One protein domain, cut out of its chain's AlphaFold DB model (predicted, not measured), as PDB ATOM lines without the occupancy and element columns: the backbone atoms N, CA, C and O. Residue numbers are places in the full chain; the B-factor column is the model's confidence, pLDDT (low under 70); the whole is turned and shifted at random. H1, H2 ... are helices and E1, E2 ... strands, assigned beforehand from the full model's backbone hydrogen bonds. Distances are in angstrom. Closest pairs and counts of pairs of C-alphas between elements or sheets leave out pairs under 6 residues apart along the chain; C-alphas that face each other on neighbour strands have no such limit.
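Overview. This is residues 2 to 67 and 74 to 86 of the 258 residues of an uncharacterized protein of Lichtheimia ramosa (UniProt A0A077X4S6). A strongly twisted, curled sheet of four strands is the main body, with short helix H1 over one end of E1 and short helix H2 grazing the sheet near the end of E5. Strand E4 lies in the stretch that leads from the end of E3 back to the start of E5. The printed part has 79 residues, with five named strands and then two named helices; the mixed sheet runs E3, E2, E1, E5, and the class is mixed, helices and strands. It is compact, with a radius of gyration of the C-alphas of 12.5 A, and only just elongated, spanning 37 by 25 by 21 A.

Along the chain. E1, residues 5 to 13, starts with C-alpha 5 at (37.643, 21.370, -17.218) and is 24.6 A long. E2, residues 16 to 24, is 25.8 A long; E3, residues 31 to 37, 18.3 A; E5, residues 50 to 55, 13.4 A. E4 is residues 42 to 44, 6.4 A; H1 residues 59 to 62, 5.2 A; H2 residues 81 to 85, 7.7 A, ending with C-alpha 85 at (26.562, 7.977, 0.991).

Arrangement. E1, E2 and E3 form a meander, each strand the antiparallel neighbour of the one before, in two hairpins; N 9 and O 20 are 2.9 A apart, N 33 and O 19 2.8 A. E5 is parallel to E1, with N 8 and O 52 2.9 A apart. E4 pairs with no named strand. H1 is on the sheet at a height of 8.2 A, only just over E1, with 3 C-alphas there. H2 only grazes the sheet with residues 81 to 83. H1 and H2 only just touch, with 3 pairs of C-alphas within 8 A, closest at Ile 60 and Arg 85, 7.0 A. H1 is too short for an O i to N i+4 pair; H2 has 0 of 1 within hydrogen-bond range, but 2 of 2 O i to N i+3 pairs.

Size, cuts and confidence. The C-alphas of Asp 2 and Asn 39 are farthest apart, 37.3 A. Residues 68 to 73 are not printed, and C-alphas 67 and 74 are 20.0 A apart across this cut. Of the links printed whole, none is long. Residues 2 to 5 and 24 to 30 have pLDDT under 70.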
ATOM      1  N   ASP A   2      42.599  28.943 -21.468       44.62
ATOM      2  CA  ASP A   2      41.813  27.720 -21.328       44.62
ATOM      3  C   ASP A   2      41.719  27.199 -19.896       44.62
ATOM      4  O   ASP A   2      42.713  26.777 -19.299       44.62
ATOM      5  N   SER A   3      40.510  27.171 -19.332       50.78
ATOM      6  CA  SER A   3      40.257  26.299 -18.193       50.78
ATOM      7  C   SER A   3      39.966  24.907 -18.736       50.78
ATOM      8  O   SER A   3      38.816  24.608 -19.043       50.78
ATOM      9  N   GLU A   4      41.003  24.071 -18.861       60.12
ATOM     10  CA  GLU A   4      40.817  22.619 -18.979       60.12
ATOM     11  C   GLU A   4      39.854  22.196 -17.854       60.12
ATOM     12  O   GLU A   4      40.218  22.218 -16.673       60.12
ATOM     13  N   GLU A   5      38.602  21.881 -18.191       69.38
ATOM     14  CA  GLU A   5      37.643  21.370 -17.218       69.38
ATOM     15  C   GLU A   5      38.093  19.967 -16.837       69.38
ATOM     16  O   GLU A   5      37.931  19.010 -17.598       69.38
ATOM     17  N   ARG A   6      38.729  19.849 -15.667       86.19
ATOM     18  CA  ARG A   6      39.218  18.566 -15.170       86.19
ATOM     19  C   ARG A   6      38.148  17.884 -14.345       86.19
ATOM     20  O   ARG A   6      37.849  18.311 -13.230       86.19
ATOM     21  N   THR A   7      37.598  16.805 -14.881       89.62
ATOM     22  CA  THR A   7      36.668  15.940 -14.156       89.62
ATOM     23  C   THR A   7      37.421  14.746 -13.588       89.62
ATOM     24  O   THR A   7      38.085  14.022 -14.330       89.62
ATOM     25  N   ALA A   8      37.300  14.523 -12.282       90.81
ATOM     26  CA  ALA A   8      37.733  13.293 -11.635       90.81
ATOM     27  C   ALA A   8      36.533  12.357 -11.484       90.81
ATOM     28  O   ALA A   8      35.509  12.737 -10.922       90.81
ATOM     29  N   VAL A   9      36.662  11.131 -11.983       90.75
ATOM     30  CA  VAL A   9      35.647  10.086 -11.830       90.75
ATOM     31  C   VAL A   9      36.238   8.969 -10.990       90.75
ATOM     32  O   VAL A   9      37.190   8.322 -11.424       90.75
ATOM     33  N   LEU A  10      35.674   8.750  -9.805       90.06
ATOM     34  CA  LEU A  10      35.925   7.578  -8.974       90.06
ATOM     35  C   LEU A  10      35.039   6.430  -9.455       90.06
ATOM     36  O   LEU A  10      33.826   6.592  -9.576       90.06
ATOM     37  N   TRP A  11      35.635   5.281  -9.746       88.69
ATOM     38  CA  TRP A  11      34.933   4.075 -10.179       88.69
ATOM     39  C   TRP A  11      35.610   2.834  -9.594       88.69
ATOM     40  O   TRP A  11      36.742   2.891  -9.115       88.69
ATOM     41  N   PHE A  12      34.908   1.705  -9.611       86.12
ATOM     42  CA  PHE A  12      35.409   0.437  -9.092       86.12
ATOM     43  C   PHE A  12      35.346  -0.624 -10.186       86.12
ATOM     44  O   PHE A  12      34.350  -0.717 -10.903       86.12
ATOM     45  N   MET A  13      36.413  -1.404 -10.337       84.38
ATOM     46  CA  MET A  13      36.498  -2.487 -11.317       84.38
ATOM     47  C   MET A  13      37.506  -3.526 -10.842       84.38
ATOM     48  O   MET A  13      38.588  -3.169 -10.385       84.38
ATOM     49  N   GLN A  14      37.160  -4.811 -10.981       83.69
ATOM     50  CA  GLN A  14      38.070  -5.933 -10.702       83.69
ATOM     51  C   GLN A  14      38.739  -5.852  -9.310       83.69
ATOM     52  O   GLN A  14      39.936  -6.080  -9.173       83.69
ATOM     53  N   GLY A  15      37.982  -5.481  -8.269       82.06
ATOM     54  CA  GLY A  15      38.500  -5.406  -6.893       82.06
ATOM     55  C   GLY A  15      39.323  -4.150  -6.572       82.06
ATOM     56  O   GLY A  15      39.825  -4.022  -5.457       82.06
ATOM     57  N   SER A  16      39.477  -3.227  -7.527       83.81
ATOM     58  CA  SER A  16      40.259  -1.998  -7.360       83.81
ATOM     59  C   SER A  16      39.406  -0.740  -7.491       83.81
ATOM     60  O   SER A  16      38.591  -0.608  -8.411       83.81
ATOM     61  N   CYS A  17      39.644   0.217  -6.596       84.81
ATOM     62  CA  CYS A  17      39.174   1.584  -6.731       84.81
ATOM     63  C   CYS A  17      40.121   2.366  -7.647       84.81
ATOM     64  O   CYS A  17      41.329   2.471  -7.417       84.81
ATOM     65  N   MET A  18      39.551   2.945  -8.694       86.56
ATOM     66  CA  MET A  18      40.264   3.687  -9.717       86.56
ATOM     67  C   MET A  18      39.753   5.124  -9.760       86.56
ATOM     68  O   MET A  18      38.568   5.392  -9.562       86.56
ATOM     69  N   VAL A  19      40.643   6.052 -10.100       87.19
ATOM     70  CA  VAL A  19      40.263   7.402 -10.513       87.19
ATOM     71  C   VAL A  19      40.685   7.641 -11.955       87.19
ATOM     72  O   VAL A  19      41.825   7.375 -12.345       87.19
ATOM     73  N   SER A  20      39.757   8.151 -12.754       86.19
ATOM     74  CA  SER A  20      40.025   8.645 -14.102       86.19
ATOM     75  C   SER A  20      39.939  10.161 -14.117       86.19
ATOM     76  O   SER A  20      38.975  10.730 -13.607       86.19
ATOM     77  N   PHE A  21      40.926  10.808 -14.730       84.44
ATOM     78  CA  PHE A  21      40.918  12.244 -14.983       84.44
ATOM     79  C   PHE A  21      40.619  12.504 -16.458       84.44
ATOM     80  O   PHE A  21      41.322  11.999 -17.338       84.44
ATOM     81  N   TYR A  22      39.591  13.307 -16.704       82.06
ATOM     82  CA  TYR A  22      39.172  13.765 -18.026       82.06
ATOM     83  C   TYR A  22      39.429  15.265 -18.116       82.06
ATOM     84  O   TYR A  22      39.116  15.976 -17.166       82.06
ATOM     85  N   SER A  23      40.019  15.731 -19.218       76.56
ATOM     86  CA  SER A  23      40.213  17.159 -19.506       76.56
ATOM     87  C   SER A  23      39.487  17.488 -20.806       76.56
ATOM     88  O   SER A  23      39.654  16.759 -21.781       76.56
ATOM     89  N   TYR A  24      38.677  18.546 -20.808       61.25
ATOM     90  CA  TYR A  24      38.035  19.070 -22.017       61.25
ATOM     91  C   TYR A  24      38.802  20.294 -22.553       61.25
ATOM     92  O   TYR A  24      39.281  21.080 -21.725       61.25
ATOM     93  N   PRO A  25      38.889  20.514 -23.884       52.22
ATOM     94  CA  PRO A  25      38.472  19.623 -24.978       52.22
ATOM     95  C   PRO A  25      39.404  18.404 -25.118       52.22
ATOM     96  O   PRO A  25      40.562  18.456 -24.717       52.22
ATOM     97  N   GLU A  26      38.867  17.292 -25.632       55.19
ATOM     98  CA  GLU A  26      39.341  15.892 -25.531       55.19
ATOM     99  C   GLU A  26      40.730  15.544 -26.129       55.19
ATOM    100  O   GLU A  26      41.017  14.385 -26.423       55.19
ATOM    101  N   GLU A  27      41.649  16.493 -26.283       49.06
ATOM    102  CA  GLU A  27      42.936  16.260 -26.955       49.06
ATOM    103  C   GLU A  27      43.981  15.523 -26.095       49.06
ATOM    104  O   GLU A  27      45.036  15.126 -26.591       49.06
ATOM    105  N   LYS A  28      43.721  15.299 -24.800       52.09
ATOM    106  CA  LYS A  28      44.666  14.626 -23.893       52.09
ATOM    107  C   LYS A  28      43.992  13.436 -23.222       52.09
ATOM    108  O   LYS A  28      43.093  13.600 -22.403       52.09
ATOM    109  N   GLY A  29      44.454  12.237 -23.578       59.22
ATOM    110  CA  GLY A  29      43.885  10.955 -23.161       59.22
ATOM    111  C   GLY A  29      43.589  10.813 -21.663       59.22
ATOM    112  O   GLY A  29      44.188  11.461 -20.803       59.22
ATOM    113  N   THR A  30      42.663   9.906 -21.346       68.75
ATOM    114  CA  THR A  30      42.240   9.600 -19.976       68.75
ATOM    115  C   THR A  30      43.419   9.115 -19.131       68.75
ATOM    116  O   THR A  30      43.894   7.990 -19.292       68.75
ATOM    117  N   ARG A  31      43.871   9.935 -18.175       75.88
ATOM    118  CA  ARG A  31      44.837   9.485 -17.165       75.88
ATOM    119  C   ARG A  31      44.091   8.702 -16.096       75.88
ATOM    120  O   ARG A  31      43.279   9.265 -15.367       75.88
ATOM    121  N   ARG A  32      44.374   7.404 -16.008       79.88
ATOM    122  CA  ARG A  32      43.850   6.515 -14.966       79.88
ATOM    123  C   ARG A  32      44.899   6.352 -13.875       79.88
ATOM    124  O   ARG A  32      46.077   6.176 -14.174       79.88
ATOM    125  N   ARG A  33      44.474   6.390 -12.619       83.06
ATOM    126  CA  ARG A  33      45.310   6.077 -11.461       83.06
ATOM    127  C   ARG A  33      44.577   5.065 -10.594       83.06
ATOM    128  O   ARG A  33      43.404   5.258 -10.287       83.06
ATOM    129  N   ASN A  34      45.275   4.000 -10.214       82.12
ATOM    130  CA  ASN A  34      44.794   3.092  -9.183       82.12
ATOM    131  C   ASN A  34      44.951   3.783  -7.825       82.12
ATOM    132  O   ASN A  34      46.029   4.300  -7.521       82.12
ATOM    133  N   LEU A  35      43.858   3.871  -7.070       78.69
ATOM    134  CA  LEU A  35      43.859   4.431  -5.722       78.69
ATOM    135  C   LEU A  35      44.058   3.351  -4.661       78.69
ATOM    136  O   LEU A  35      44.599   3.652  -3.604       78.69
ATOM    137  N   GLY A  36      43.672   2.111  -4.951       80.25
ATOM    138  CA  GLY A  36      43.819   0.970  -4.061       80.25
ATOM    139  C   GLY A  36      42.766  -0.098  -4.329       80.25
ATOM    140  O   GLY A  36      42.132  -0.127  -5.382       80.25
ATOM    141  N   THR A  37      42.578  -0.986  -3.359       81.50
ATOM    142  CA  THR A  37      41.576  -2.060  -3.405       81.50
ATOM    143  C   THR A  37      40.258  -1.618  -2.754       81.50
ATOM    144  O   THR A  37      40.068  -0.446  -2.440       81.50
ATOM    145  N   GLU A  38      39.339  -2.554  -2.521       75.19
ATOM    146  CA  GLU A  38      38.124  -2.364  -1.703       75.19
ATOM    147  C   GLU A  38      38.378  -1.959  -0.235       75.19
ATOM    148  O   GLU A  38      37.480  -1.467   0.444       75.19
ATOM    149  N   ASN A  39      39.617  -2.103   0.249       80.56
ATOM    150  CA  ASN A  39      40.034  -1.683   1.591       80.56
ATOM    151  C   ASN A  39      40.697  -0.297   1.582       80.56
ATOM    152  O   ASN A  39      41.540   0.001   2.427       80.56
ATOM    153  N   LEU A  40      40.385   0.537   0.587       83.69
ATOM    154  CA  LEU A  40      40.928   1.886   0.487       83.69
ATOM    155  C   LEU A  40      40.482   2.724   1.690       83.69
ATOM    156  O   LEU A  40      39.312   3.067   1.791       83.69
ATOM    157  N   VAL A  41      41.431   3.078   2.556       90.06
ATOM    158  CA  VAL A  41      41.181   3.880   3.768       90.06
ATOM    159  C   VAL A  41      41.255   5.380   3.487       90.06
ATOM    160  O   VAL A  41      40.465   6.155   4.017       90.06
ATOM    161  N   LEU A  42      42.184   5.792   2.621       90.88
ATOM    162  CA  LEU A  42      42.438   7.193   2.295       90.88
ATOM    163  C   LEU A  42      42.452   7.398   0.784       90.88
ATOM    164  O   LEU A  42      43.200   6.737   0.064       90.88
ATOM    165  N   ALA A  43      41.673   8.366   0.313       90.62
ATOM    166  CA  ALA A  43      41.686   8.828  -1.065       90.62
ATOM    167  C   ALA A  43      42.127  10.294  -1.111       90.62
ATOM    168  O   ALA A  43      41.356  11.192  -0.778       90.62
ATOM    169  N   ASP A  44      43.357  10.538  -1.567       92.81
ATOM    170  CA  ASP A  44      43.860  11.894  -1.781       92.81
ATOM    171  C   ASP A  44      43.782  12.302  -3.251       92.81
ATOM    172  O   ASP A  44      44.531  11.811  -4.104       92.81
ATOM    173  N   LEU A  45      42.878  13.241  -3.526       92.06
ATOM    174  CA  LEU A  45      42.589  13.894  -4.800       92.06
ATOM    175  C   LEU A  45      42.916  15.407  -4.781       92.06
ATOM    176  O   LEU A  45      42.508  16.149  -5.677       92.06
ATOM    177  N   SER A  46      43.717  15.860  -3.819       92.88
ATOM    178  CA  SER A  46      44.133  17.254  -3.638       92.88
ATOM    179  C   SER A  46      45.040  17.784  -4.754       92.88
ATOM    180  O   SER A  46      45.711  17.004  -5.437       92.88
ATOM    181  N   TYR A  47      45.093  19.114  -4.915       90.00
ATOM    182  CA  TYR A  47      46.031  19.846  -5.791       90.00
ATOM    183  C   TYR A  47      45.988  19.458  -7.281       90.00
ATOM    184  O   TYR A  47      46.991  19.534  -7.992       90.00
ATOM    185  N   ARG A  48      44.826  19.040  -7.795       85.31
ATOM    186  CA  ARG A  48      44.692  18.488  -9.160       85.31
ATOM    187  C   ARG A  48      43.956  19.392 -10.146       85.31
ATOM    188  O   ARG A  48      43.809  19.017 -11.310       85.31
ATOM    189  N   GLN A  49      43.561  20.592  -9.712       89.75
ATOM    190  CA  GLN A  49      42.763  21.545 -10.496       89.75
ATOM    191  C   GLN A  49      41.414  20.952 -10.947       89.75
ATOM    192  O   GLN A  49      40.908  21.318 -12.002       89.75
ATOM    193  N   ILE A  50      40.854  20.019 -10.170       90.81
ATOM    194  CA  ILE A  50      39.588  19.346 -10.482       90.81
ATOM    195  C   ILE A  50      38.450  20.363 -10.388       90.81
ATOM    196  O   ILE A  50      38.299  21.027  -9.365       90.81
ATOM    197  N   CYS A  51      37.641  20.462 -11.439       91.75
ATOM    198  CA  CYS A  51      36.445  21.304 -11.488       91.75
ATOM    199  C   CYS A  51      35.175  20.515 -11.141       91.75
ATOM    200  O   CYS A  51      34.213  21.088 -10.641       91.75
ATOM    201  N   SER A  52      35.172  19.200 -11.386       92.38
ATOM    202  CA  SER A  52      34.030  18.322 -11.117       92.38
ATOM    203  C   SER A  52      34.491  16.972 -10.570       92.38
ATOM    204  O   SER A  52      35.388  16.339 -11.129       92.38
ATOM    205  N   LEU A  53      33.864  16.524  -9.483       93.25
ATOM    206  CA  LEU A  53      34.025  15.179  -8.944       93.25
ATOM    207  C   LEU A  53      32.765  14.366  -9.245       93.25
ATOM    208  O   LEU A  53      31.653  14.815  -8.977       93.25
ATOM    209  N   LYS A  54      32.947  13.150  -9.757       92.38
ATOM    210  CA  LYS A  54      31.885  12.157  -9.931       92.38
ATOM    211  C   LYS A  54      32.280  10.872  -9.219       92.38
ATOM    212  O   LYS A  54      33.426  10.436  -9.324       92.38
ATOM    213  N   ILE A  55      31.328  10.248  -8.536       90.00
ATOM    214  CA  ILE A  55      31.501   8.921  -7.942       90.00
ATOM    215  C   ILE A  55      30.537   7.990  -8.668       90.00
ATOM    216  O   ILE A  55      29.325   8.082  -8.500       90.00
ATOM    217  N   ALA A  56      31.068   7.144  -9.546       86.88
ATOM    218  CA  ALA A  56      30.264   6.228 -10.338       86.88
ATOM    219  C   ALA A  56      29.696   5.113  -9.457       86.88
ATOM    220  O   ALA A  56      30.367   4.611  -8.555       86.88
ATOM    221  N   GLN A  57      28.488   4.648  -9.764       79.12
ATOM    222  CA  GLN A  57      28.065   3.330  -9.291       79.12
ATOM    223  C   GLN A  57      28.809   2.245 -10.098       79.12
ATOM    224  O   GLN A  57      29.001   2.439 -11.299       79.12
ATOM    225  N   PRO A  58      29.269   1.139  -9.474       78.44
ATOM    226  CA  PRO A  58      29.012   0.687  -8.098       78.44
ATOM    227  C   PRO A  58      30.034   1.165  -7.045       78.44
ATOM    228  O   PRO A  58      30.009   0.670  -5.925       78.44
ATOM    229  N   ALA A  59      30.934   2.112  -7.340       79.56
ATOM    230  CA  ALA A  59      32.062   2.440  -6.455       79.56
ATOM    231  C   ALA A  59      31.659   2.800  -5.020       79.56
ATOM    232  O   ALA A  59      32.325   2.378  -4.086       79.56
ATOM    233  N   ILE A  60      30.534   3.493  -4.831       81.12
ATOM    234  CA  ILE A  60      29.993   3.824  -3.500       81.12
ATOM    235  C   ILE A  60      29.788   2.567  -2.640       81.12
ATOM    236  O   ILE A  60      30.069   2.593  -1.449       81.12
ATOM    237  N   GLN A  61      29.322   1.466  -3.242       81.75
ATOM    238  CA  GLN A  61      29.040   0.207  -2.540       81.75
ATOM    239  C   GLN A  61      30.320  -0.512  -2.095       81.75
ATOM    240  O   GLN A  61      30.266  -1.336  -1.190       81.75
ATOM    241  N   HIS A  62      31.457  -0.199  -2.719       82.88
ATOM    242  CA  HIS A  62      32.750  -0.825  -2.445       82.88
ATOM    243  C   HIS A  62      33.705   0.066  -1.638       82.88
ATOM    244  O   HIS A  62      34.741  -0.405  -1.189       82.88
ATOM    245  N   LEU A  63      33.374   1.345  -1.431       83.19
ATOM    246  CA  LEU A  63      34.162   2.295  -0.635       83.19
ATOM    247  C   LEU A  63      33.747   2.291   0.847       83.19
ATOM    248  O   LEU A  63      33.723   3.332   1.497       83.19
ATOM    249  N   THR A  64      33.404   1.122   1.391       83.81
ATOM    250  CA  THR A  64      32.923   0.976   2.776       83.81
ATOM    251  C   THR A  64      34.011   1.220   3.820       83.81
ATOM    252  O   THR A  64      33.691   1.596   4.943       83.81
ATOM    253  N   HIS A  65      35.281   1.033   3.452       86.31
ATOM    254  CA  HIS A  65      36.443   1.247   4.323       86.31
ATOM    255  C   HIS A  65      37.064   2.641   4.191       86.31
ATOM    256  O   HIS A  65      38.042   2.930   4.879       86.31
ATOM    257  N   LEU A  66      36.536   3.495   3.308       92.06
ATOM    258  CA  LEU A  66      37.084   4.827   3.089       92.06
ATOM    259  C   LEU A  66      36.742   5.728   4.275       92.06
ATOM    260  O   LEU A  66      35.594   6.138   4.431       92.06
ATOM    261  N   THR A  67      37.757   6.062   5.070       95.75
ATOM    262  CA  THR A  67      37.618   6.928   6.243       95.75
ATOM    263  C   THR A  67      38.117   8.343   5.985       95.75
ATOM    264  O   THR A  67      37.628   9.266   6.626       95.75
ATOM    265  N   ASN A  74      41.475  22.418  -5.021       95.56
ATOM    266  CA  ASN A  74      40.890  22.153  -6.333       95.56
ATOM    267  C   ASN A  74      40.028  23.356  -6.777       95.56
ATOM    268  O   ASN A  74      40.197  24.477  -6.300       95.56
ATOM    269  N   ARG A  75      39.164  23.173  -7.778       95.50
ATOM    270  CA  ARG A  75      38.258  24.205  -8.311       95.50
ATOM    271  C   ARG A  75      36.795  23.765  -8.209       95.50
ATOM    272  O   ARG A  75      35.975  24.224  -9.002       95.50
ATOM    273  N   LEU A  76      36.483  22.865  -7.275       95.69
ATOM    274  CA  LEU A  76      35.142  22.314  -7.098       95.69
ATOM    275  C   LEU A  76      34.181  23.425  -6.685       95.69
ATOM    276  O   LEU A  76      34.464  24.169  -5.749       95.69
ATOM    277  N   THR A  77      33.050  23.527  -7.373       95.25
ATOM    278  CA  THR A  77      31.950  24.433  -7.005       95.25
ATOM    279  C   THR A  77      30.854  23.720  -6.219       95.25
ATOM    280  O   THR A  77      30.127  24.348  -5.457       95.25
ATOM    281  N   THR A  78      30.754  22.400  -6.375       94.38
ATOM    282  CA  THR A  78      29.814  21.523  -5.673       94.38
ATOM    283  C   THR A  78      30.452  20.155  -5.423       94.38
ATOM    284  O   THR A  78      31.500  19.823  -5.989       94.38
ATOM    285  N   LEU A  79      29.809  19.350  -4.576       95.06
ATOM    286  CA  LEU A  79      30.160  17.950  -4.338       95.06
ATOM    287  C   LEU A  79      29.031  17.039  -4.851       95.06
ATOM    288  O   LEU A  79      27.859  17.405  -4.723       95.06
ATOM    289  N   PRO A  80      29.350  15.866  -5.428       94.25
ATOM    290  CA  PRO A  80      28.341  14.945  -5.949       94.25
ATOM    291  C   PRO A  80      27.483  14.362  -4.820       94.25
ATOM    292  O   PRO A  80      27.987  14.091  -3.729       94.25
ATOM    293  N   ALA A  81      26.196  14.122  -5.087       93.31
ATOM    294  CA  ALA A  81      25.246  13.606  -4.094       93.31
ATOM    295  C   ALA A  81      25.663  12.235  -3.527       93.31
ATOM    296  O   ALA A  81      25.355  11.873  -2.392       93.31
ATOM    297  N   GLU A  82      26.397  11.478  -4.330       93.94
ATOM    298  CA  GLU A  82      26.974  10.186  -4.006       93.94
ATOM    299  C   GLU A  82      27.999  10.245  -2.868       93.94
ATOM    300  O   GLU A  82      28.122   9.269  -2.129       93.94
ATOM    301  N   LEU A  83      28.699  11.374  -2.687       95.06
ATOM    302  CA  LEU A  83      29.689  11.548  -1.619       95.06
ATOM    303  C   LEU A  83      29.049  11.370  -0.240       95.06
ATOM    304  O   LEU A  83      29.616  10.720   0.632       95.06
ATOM    305  N   TRP A  84      27.822  11.861  -0.071       95.00
ATOM    306  CA  TRP A  84      27.082  11.801   1.193       95.00
ATOM    307  C   TRP A  84      26.624  10.388   1.572       95.00
ATOM    308  O   TRP A  84      26.034  10.191   2.628       95.00
ATOM    309  N   ARG A  85      26.857   9.391   0.712       93.19
ATOM    310  CA  ARG A  85      26.562   7.977   0.991       93.19
ATOM    311  C   ARG A  85      27.763   7.217   1.557       93.19
ATOM    312  O   ARG A  85      27.618   6.044   1.887       93.19
ATOM    313  N   LEU A  86      28.925   7.859   1.680       92.56
ATOM    314  CA  LEU A  86      30.134   7.279   2.265       92.56
ATOM    315  C   LEU A  86      30.032   7.281   3.798       92.56
ATOM    316  O   LEU A  86      30.697   8.051   4.481       92.56
TER     317      LEU A  86